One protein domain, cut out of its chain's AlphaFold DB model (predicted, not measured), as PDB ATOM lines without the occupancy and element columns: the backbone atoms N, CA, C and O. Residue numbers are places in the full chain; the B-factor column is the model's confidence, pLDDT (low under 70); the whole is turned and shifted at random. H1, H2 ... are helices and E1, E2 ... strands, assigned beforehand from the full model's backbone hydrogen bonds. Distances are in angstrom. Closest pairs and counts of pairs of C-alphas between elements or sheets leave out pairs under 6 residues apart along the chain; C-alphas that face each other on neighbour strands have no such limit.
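This is residues 3 to 64 of the 67 residues of an uncharacterized protein of Dyadobacter sp. SG02 (UniProt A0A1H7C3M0). A small two-stranded hairpin, E1 and E2, and a short helix, H2, gather at one end of a long helix, H1, whose residues 3 to 23 stick out as an arm. The 62 printed residues, mostly helix, run H1, E1, E2, H2; the sheet is antiparallel. The whole is loose, radius of gyration of the C-alphas 14.9 A, spanning 47 by 27 by 23 A.

E1, residues 36 to 40, and E2, residues 46 to 50, form an antiparallel hairpin; N 37 and O 49, 2.8 A apart, are within hydrogen-bond range. H1, residues 3 to 31, touches H2, residues 51 to 62, with residues 27 to 31 alone; the closest C-alphas, of Ala 31 and Ala 51, are 4.6 A apart. They run opposite ways at a steep tilt of 43 degrees. In H1 and H2 every O i to N i+4 pair is within hydrogen-bond range.

E1 and E2 each span 13.2 A from first to last C-alpha. H1 spans 42.7 A from C-alpha 3 at (-23.535, -58.859, 38.086), and H2 16.8 A to C-alpha 62 at (-8.144, -30.797, 32.879).

The printed part has no cut; its three links are tight. pLDDT is under 70 at residues 3 to 8, 44 and 60 to 64.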
ATOM      1  N   ALA A   3     -25.007 -58.832  38.055       55.75
ATOM      2  CA  ALA A   3     -23.535 -58.859  38.086       55.75
ATOM      3  C   ALA A   3     -22.867 -58.631  36.712       55.75
ATOM      4  O   ALA A   3     -21.816 -57.998  36.639       55.75
ATOM      5  N   GLU A   4     -23.476 -59.094  35.617       52.66
ATOM      6  CA  GLU A   4     -22.917 -58.925  34.262       52.66
ATOM      7  C   GLU A   4     -22.905 -57.456  33.812       52.66
ATOM      8  O   GLU A   4     -21.916 -56.996  33.241       52.66
ATOM      9  N   ILE A   5     -23.950 -56.694  34.151       55.56
ATOM     10  CA  ILE A   5     -24.095 -55.279  33.766       55.56
ATOM     11  C   ILE A   5     -23.013 -54.404  34.432       55.56
ATOM     12  O   ILE A   5     -22.463 -53.507  33.796       55.56
ATOM     13  N   GLN A   6     -22.635 -54.694  35.683       58.84
ATOM     14  CA  GLN A   6     -21.567 -53.960  36.382       58.84
ATOM     15  C   GLN A   6     -20.170 -54.235  35.808       58.84
ATOM     16  O   GLN A   6     -19.325 -53.338  35.761       58.84
ATOM     17  N   ASN A   7     -19.911 -55.464  35.352       62.16
ATOM     18  CA  ASN A   7     -18.622 -55.824  34.758       62.16
ATOM     19  C   ASN A   7     -18.426 -55.189  33.377       62.16
ATOM     20  O   ASN A   7     -17.321 -54.729  33.077       62.16
ATOM     21  N   ALA A   8     -19.488 -55.105  32.572       66.44
ATOM     22  CA  ALA A   8     -19.459 -54.405  31.290       66.44
ATOM     23  C   ALA A   8     -19.163 -52.902  31.465       66.44
ATOM     24  O   ALA A   8     -18.319 -52.359  30.750       66.44
ATOM     25  N   ASP A   9     -19.765 -52.245  32.464       84.81
ATOM     26  CA  ASP A   9     -19.498 -50.834  32.790       84.81
ATOM     27  C   ASP A   9     -18.040 -50.608  33.236       84.81
ATOM     28  O   ASP A   9     -17.341 -49.720  32.739       84.81
ATOM     29  N   ARG A  10     -17.514 -51.478  34.109       88.38
ATOM     30  CA  ARG A  10     -16.114 -51.410  34.562       88.38
ATOM     31  C   ARG A  10     -15.113 -51.641  33.428       88.38
ATOM     32  O   ARG A  10     -14.089 -50.955  33.376       88.38
ATOM     33  N   LEU A  11     -15.365 -52.605  32.543       90.44
ATOM     34  CA  LEU A  11     -14.502 -52.853  31.387       90.44
ATOM     35  C   LEU A  11     -14.522 -51.659  30.427       90.44
ATOM     36  O   LEU A  11     -13.459 -51.166  30.054       90.44
ATOM     37  N   SER A  12     -15.712 -51.148  30.108       92.12
ATOM     38  CA  SER A  12     -15.897 -49.990  29.226       92.12
ATOM     39  C   SER A  12     -15.136 -48.766  29.742       92.12
ATOM     40  O   SER A  12     -14.378 -48.149  28.996       92.12
ATOM     41  N   LYS A  13     -15.225 -48.478  31.047       90.25
ATOM     42  CA  LYS A  13     -14.463 -47.396  31.694       90.25
ATOM     43  C   LYS A  13     -12.952 -47.554  31.529       90.25
ATOM     44  O   LYS A  13     -12.265 -46.585  31.213       90.25
ATOM     45  N   ARG A  14     -12.422 -48.770  31.704       92.88
ATOM     46  CA  ARG A  14     -10.983 -49.042  31.534       92.88
ATOM     47  C   ARG A  14     -10.533 -48.897  30.084       92.88
ATOM     48  O   ARG A  14      -9.445 -48.374  29.856       92.88
ATOM     49  N   ILE A  15     -11.355 -49.332  29.130       94.19
ATOM     50  CA  ILE A  15     -11.079 -49.170  27.699       94.19
ATOM     51  C   ILE A  15     -11.028 -47.683  27.352       94.19
ATOM     52  O   ILE A  15     -10.021 -47.225  26.822       94.19
ATOM     53  N   ILE A  16     -12.054 -46.912  27.725       93.19
ATOM     54  CA  ILE A  16     -12.109 -45.465  27.463       93.19
ATOM     55  C   ILE A  16     -10.905 -44.753  28.091       93.19
ATOM     56  O   ILE A  16     -10.268 -43.928  27.440       93.19
ATOM     57  N   PHE A  17     -10.547 -45.100  29.330       91.31
ATOM     58  CA  PHE A  17      -9.364 -44.549  29.991       91.31
ATOM     59  C   PHE A  17      -8.066 -44.867  29.231       91.31
ATOM     60  O   PHE A  17      -7.243 -43.980  29.007       91.31
ATOM     61  N   GLY A  18      -7.894 -46.118  28.793       95.19
ATOM     62  CA  GLY A  18      -6.739 -46.536  27.999       95.19
ATOM     63  C   GLY A  18      -6.644 -45.800  26.661       95.19
ATOM     64  O   GLY A  18      -5.572 -45.304  26.316       95.19
ATOM     65  N   VAL A  19      -7.766 -45.663  25.949       95.62
ATOM     66  CA  VAL A  19      -7.846 -44.924  24.680       95.62
ATOM     67  C   VAL A  19      -7.474 -43.456  24.884       95.62
ATOM     68  O   VAL A  19      -6.620 -42.948  24.163       95.62
ATOM     69  N   ARG A  20      -8.024 -42.786  25.908       91.75
ATOM     70  CA  ARG A  20      -7.667 -41.392  26.237       91.75
ATOM     71  C   ARG A  20      -6.169 -41.230  26.487       91.75
ATOM     72  O   ARG A  20      -5.558 -40.303  25.960       91.75
ATOM     73  N   LYS A  21      -5.559 -42.153  27.237       94.06
ATOM     74  CA  LYS A  21      -4.114 -42.135  27.508       94.06
ATOM     75  C   LYS A  21      -3.285 -42.319  26.234       94.06
ATOM     76  O   LYS A  21      -2.294 -41.618  26.053       94.06
ATOM     77  N   ALA A  22      -3.684 -43.241  25.358       96.12
ATOM     78  CA  ALA A  22      -2.997 -43.481  24.091       96.12
ATOM     79  C   ALA A  22      -3.080 -42.263  23.157       96.12
ATOM     80  O   ALA A  22      -2.061 -41.835  22.622       96.12
ATOM     81  N   VAL A  23      -4.268 -41.663  23.026       94.19
ATOM     82  CA  VAL A  23      -4.480 -40.448  22.222       94.19
ATOM     83  C   VAL A  23      -3.650 -39.283  22.761       94.19
ATOM     84  O   VAL A  23      -2.978 -38.612  21.983       94.19
ATOM     85  N   ARG A  24      -3.620 -39.073  24.084       94.50
ATOM     86  CA  ARG A  24      -2.790 -38.024  24.699       94.50
ATOM     87  C   ARG A  24      -1.306 -38.212  24.388       94.50
ATOM     88  O   ARG A  24      -0.665 -37.270  23.939       94.50
ATOM     89  N   LYS A  25      -0.785 -39.431  24.553       96.12
ATOM     90  CA  LYS A  25       0.621 -39.748  24.254       96.12
ATOM     91  C   LYS A  25       0.966 -39.501  22.785       96.12
ATOM     92  O   LYS A  25       2.015 -38.943  22.494       96.12
ATOM     93  N   MET A  26       0.068 -39.864  21.867       96.31
ATOM     94  CA  MET A  26       0.235 -39.575  20.440       96.31
ATOM     95  C   MET A  26       0.335 -38.064  20.179       96.31
ATOM     96  O   MET A  26       1.203 -37.639  19.425       96.31
ATOM     97  N   ILE A  27      -0.522 -37.249  20.801       96.06
ATOM     98  CA  ILE A  27      -0.476 -35.785  20.656       96.06
ATOM     99  C   ILE A  27       0.838 -35.230  21.222       96.06
ATOM    100  O   ILE A  27       1.474 -34.410  20.569       96.06
ATOM    101  N   GLU A  28       1.273 -35.702  22.393       95.88
ATOM    102  CA  GLU A  28       2.549 -35.308  23.010       95.88
ATOM    103  C   GLU A  28       3.753 -35.639  22.111       95.88
ATOM    104  O   GLU A  28       4.619 -34.790  21.905       95.88
ATOM    105  N   GLU A  29       3.789 -36.841  21.526       97.31
ATOM    106  CA  GLU A  29       4.851 -37.271  20.607       97.31
ATOM    107  C   GLU A  29       4.890 -36.419  19.332       97.31
ATOM    108  O   GLU A  29       5.970 -36.023  18.903       97.31
ATOM    109  N   ARG A  30       3.728 -36.082  18.756       97.25
ATOM    110  CA  ARG A  30       3.633 -35.201  17.575       97.25
ATOM    111  C   ARG A  30       4.010 -33.757  17.910       97.25
ATOM    112  O   ARG A  30       4.698 -33.104  17.131       97.25
ATOM    113  N   ALA A  31       3.616 -33.268  19.085       96.56
ATOM    114  CA  ALA A  31       3.966 -31.933  19.561       96.56
ATOM    115  C   ALA A  31       5.479 -31.778  19.774       96.56
ATOM    116  O   ALA A  31       6.031 -30.719  19.480       96.56
ATOM    117  N   ALA A  32       6.160 -32.828  20.243       96.75
ATOM    118  CA  ALA A  32       7.612 -32.832  20.430       96.75
ATOM    119  C   ALA A  32       8.407 -32.681  19.119       96.75
ATOM    120  O   ALA A  32       9.565 -32.273  19.166       96.75
ATOM    121  N   ILE A  33       7.792 -32.981  17.971       97.44
ATOM    122  CA  ILE A  33       8.409 -32.886  16.641       97.44
ATOM    123  C   ILE A  33       7.743 -31.834  15.741       97.44
ATOM    124  O   ILE A  33       7.913 -31.880  14.527       97.44
ATOM    125  N   ASP A  34       7.007 -30.880  16.326       95.75
ATOM    126  CA  ASP A  34       6.374 -29.763  15.603       95.75
ATOM    127  C   ASP A  34       5.389 -30.188  14.494       95.75
ATOM    128  O   ASP A  34       5.171 -29.477  13.513       95.75
ATOM    129  N   GLU A  35       4.746 -31.347  14.660       97.56
ATOM    130  CA  GLU A  35       3.779 -31.872  13.697       97.56
ATOM    131  C   GLU A  35       2.323 -31.495  14.016       97.56
ATOM    132  O   GLU A  35       1.972 -30.957  15.072       97.56
ATOM    133  N   VAL A  36       1.445 -31.812  13.064       96.62
ATOM    134  CA  VAL A  36      -0.004 -31.633  13.157       96.62
ATOM    135  C   VAL A  36      -0.714 -32.953  13.456       96.62
ATOM    136  O   VAL A  36      -0.232 -34.039  13.138       96.62
ATOM    137  N   VAL A  37      -1.914 -32.853  14.019       95.31
ATOM    138  CA  VAL A  37      -2.862 -33.957  14.173       95.31
ATOM    139  C   VAL A  37      -4.162 -33.633  13.451       95.31
ATOM    140  O   VAL A  37      -4.604 -32.487  13.415       95.31
ATOM    141  N   MET A  38      -4.780 -34.654  12.869       93.62
ATOM    142  CA  MET A  38      -6.091 -34.530  12.243       93.62
ATOM    143  C   MET A  38      -7.179 -34.772  13.294       93.62
ATOM    144  O   MET A  38      -7.185 -35.816  13.946       93.62
ATOM    145  N   VAL A  39      -8.090 -33.815  13.463       91.56
ATOM    146  CA  VAL A  39      -9.183 -33.866  14.444       91.56
ATOM    147  C   VAL A  39     -10.515 -33.730  13.713       91.56
ATOM    148  O   VAL A  39     -10.656 -32.857  12.857       91.56
ATOM    149  N   GLY A  40     -11.479 -34.590  14.047       90.19
ATOM    150  CA  GLY A  40     -12.851 -34.480  13.544       90.19
ATOM    151  C   GLY A  40     -13.608 -33.341  14.229       90.19
ATOM    152  O   GLY A  40     -13.469 -33.158  15.438       90.19
ATOM    153  N   ASP A  41     -14.395 -32.580  13.471       81.00
ATOM    154  CA  ASP A  41     -15.183 -31.447  13.985       81.00
ATOM    155  C   ASP A  41     -16.614 -31.811  14.420       81.00
ATOM    156  O   ASP A  41     -17.274 -31.006  15.070       81.00
ATOM    157  N   GLY A  42     -17.059 -33.040  14.141       76.25
ATOM    158  CA  GLY A  42     -18.357 -33.573  14.563       76.25
ATOM    159  C   GLY A  42     -19.479 -33.459  13.527       76.25
ATOM    160  O   GLY A  42     -20.503 -34.107  13.724       76.25
ATOM    161  N   GLU A  43     -19.284 -32.730  12.422       74.69
ATOM    162  CA  GLU A  43     -20.322 -32.494  11.396       74.69
ATOM    163  C   GLU A  43     -20.020 -33.131  10.025       74.69
ATOM    164  O   GLU A  43     -20.765 -32.890   9.088       74.69
ATOM    165  N   GLU A  44     -18.991 -33.989   9.932       64.06
ATOM    166  CA  GLU A  44     -18.417 -34.644   8.723       64.06
ATOM    167  C   GLU A  44     -17.085 -34.041   8.228       64.06
ATOM    168  O   GLU A  44     -16.507 -34.529   7.254       64.06
ATOM    169  N   GLY A  45     -16.527 -33.048   8.928       84.06
ATOM    170  CA  GLY A  45     -15.238 -32.446   8.599       84.06
ATOM    171  C   GLY A  45     -14.067 -32.957   9.443       84.06
ATOM    172  O   GLY A  45     -14.198 -33.447  10.571       84.06
ATOM    173  N   PHE A  46     -12.867 -32.820   8.876       90.88
ATOM    174  CA  PHE A  46     -11.610 -32.952   9.599       90.88
ATOM    175  C   PHE A  46     -10.759 -31.706   9.394       90.88
ATOM    176  O   PHE A  46     -10.717 -31.121   8.311       90.88
ATOM    177  N   LYS A  47     -10.030 -31.322  10.440       92.00
ATOM    178  CA  LYS A  47      -9.046 -30.242  10.385       92.00
ATOM    179  C   LYS A  47      -7.693 -30.720  10.880       92.00
ATOM    180  O   LYS A  47      -7.608 -31.511  11.818       92.00
ATOM    181  N   TYR A  48      -6.638 -30.205  10.263       94.25
ATOM    182  CA  TYR A  48      -5.287 -30.341  10.785       94.25
ATOM    183  C   TYR A  48      -5.057 -29.256  11.832       94.25
ATOM    184  O   TYR A  48      -5.278 -28.076  11.570       94.25
ATOM    185  N   VAL A  49      -4.639 -29.668  13.022       94.44
ATOM    186  CA  VAL A  49      -4.350 -28.783  14.150       94.44
ATOM    187  C   VAL A  49      -2.903 -29.018  14.569       94.44
ATOM    188  O   VAL A  49      -2.513 -30.182  14.695       94.44
ATOM    189  N   PRO A  50      -2.097 -27.972  14.806       97.31
ATOM    190  CA  PRO A  50      -0.785 -28.140  15.418       97.31
ATOM    191  C   PRO A  50      -0.905 -28.909  16.735       97.31
ATOM    192  O   PRO A  50      -1.728 -28.585  17.595       97.31
ATOM    193  N   ALA A  51      -0.100 -29.958  16.899       96.88
ATOM    194  CA  ALA A  51      -0.199 -30.814  18.076       96.88
ATOM    195  C   ALA A  51       0.150 -30.054  19.370       96.88
ATOM    196  O   ALA A  51      -0.409 -30.362  20.422       96.88
ATOM    197  N   LYS A  52       1.018 -29.034  19.287       96.19
ATOM    198  CA  LYS A  52       1.356 -28.132  20.402       96.19
ATOM    199  C   LYS A  52       0.135 -27.350  20.890       96.19
ATOM    200  O   LYS A  52      -0.210 -27.458  22.065       96.19
ATOM    201  N   ASP A  53      -0.563 -26.670  19.985       95.12
ATOM    202  CA  ASP A  53      -1.767 -25.889  20.299       95.12
ATOM    203  C   ASP A  53      -2.865 -26.777  20.901       95.12
ATOM    204  O   ASP A  53      -3.512 -26.427  21.893       95.12
ATOM    205  N   LEU A  54      -3.050 -27.979  20.335       93.56
ATOM    206  CA  LEU A  54      -4.006 -28.941  20.875       93.56
ATOM    207  C   LEU A  54      -3.611 -29.380  22.293       93.56
ATOM    208  O   LEU A  54      -4.464 -29.408  23.180       93.56
ATOM    209  N   LEU A  55      -2.335 -29.690  22.531       93.12
ATOM    210  CA  LEU A  55      -1.840 -30.107  23.844       93.12
ATOM    211  C   LEU A  55      -2.038 -29.024  24.916       93.12
ATOM    212  O   LEU A  55      -2.385 -29.353  26.051       93.12
ATOM    213  N   GLU A  56      -1.856 -27.749  24.572       91.25
ATOM    214  CA  GLU A  56      -2.136 -26.623  25.474       91.25
ATOM    215  C   GLU A  56      -3.622 -26.530  25.830       91.25
ATOM    216  O   GLU A  56      -3.970 -26.417  27.007       91.25
ATOM    217  N   SER A  57      -4.513 -26.673  24.842       87.75
ATOM    218  CA  SER A  57      -5.961 -26.653  25.083       87.75
ATOM    219  C   SER A  57      -6.432 -27.785  26.010       87.75
ATOM    220  O   SER A  57      -7.326 -27.580  26.832       87.75
ATOM    221  N   LEU A  58      -5.791 -28.960  25.939       84.06
ATOM    222  CA  LEU A  58      -6.128 -30.112  26.777       84.06
ATOM    223  C   LEU A  58      -5.717 -29.904  28.240       84.06
ATOM    224  O   LEU A  58      -6.485 -30.254  29.135       84.06
ATOM    225  N   LYS A  59      -4.558 -29.280  28.495       80.81
ATOM    226  CA  LYS A  59      -4.120 -28.930  29.861       80.81
ATOM    227  C   LYS A  59      -5.115 -27.987  30.540       80.81
ATOM    228  O   LYS A  59      -5.519 -28.235  31.670       80.81
ATOM    229  N   ASN A  60      -5.581 -26.979  29.804       67.12
ATOM    230  CA  ASN A  60      -6.565 -26.014  30.300       67.12
ATOM    231  C   ASN A  60      -7.939 -26.656  30.569       67.12
ATOM    232  O   ASN A  60      -8.704 -26.156  31.390       67.12
ATOM    233  N   SER A  61      -8.277 -27.755  29.884       61.62
ATOM    234  CA  SER A  61      -9.529 -28.484  30.126       61.62
ATOM    235  C   SER A  61      -9.482 -29.353  31.387       61.62
ATOM    236  O   SER A  61     -10.468 -29.405  32.118       61.62
ATOM    237  N   ASP A  62      -8.330 -29.965  31.685       57.91
ATOM    238  CA  ASP A  62      -8.144 -30.797  32.879       57.91
ATOM    239  C   ASP A  62      -8.151 -29.941  34.168       57.91
ATOM    240  O   ASP A  62      -8.722 -30.352  35.172       57.91
ATOM    241  N   GLU A  63      -7.604 -28.717  34.137       54.12
ATOM    242  CA  GLU A  63      -7.585 -27.791  35.292       54.12
ATOM    243  C   GLU A  63      -8.969 -27.243  35.693       54.12
ATOM    244  O   GLU A  63      -9.157 -26.782  36.820       54.12
ATOM    245  N   ASN A  64      -9.947 -27.287  34.784       47.16
ATOM    246  CA  ASN A  64     -11.311 -26.804  35.023       47.16
ATOM    247  C   ASN A  64     -12.313 -27.927  35.337       47.16
ATOM    248  O   ASN A  64     -13.464 -27.633  35.637       47.16
TER     249      ASN A  64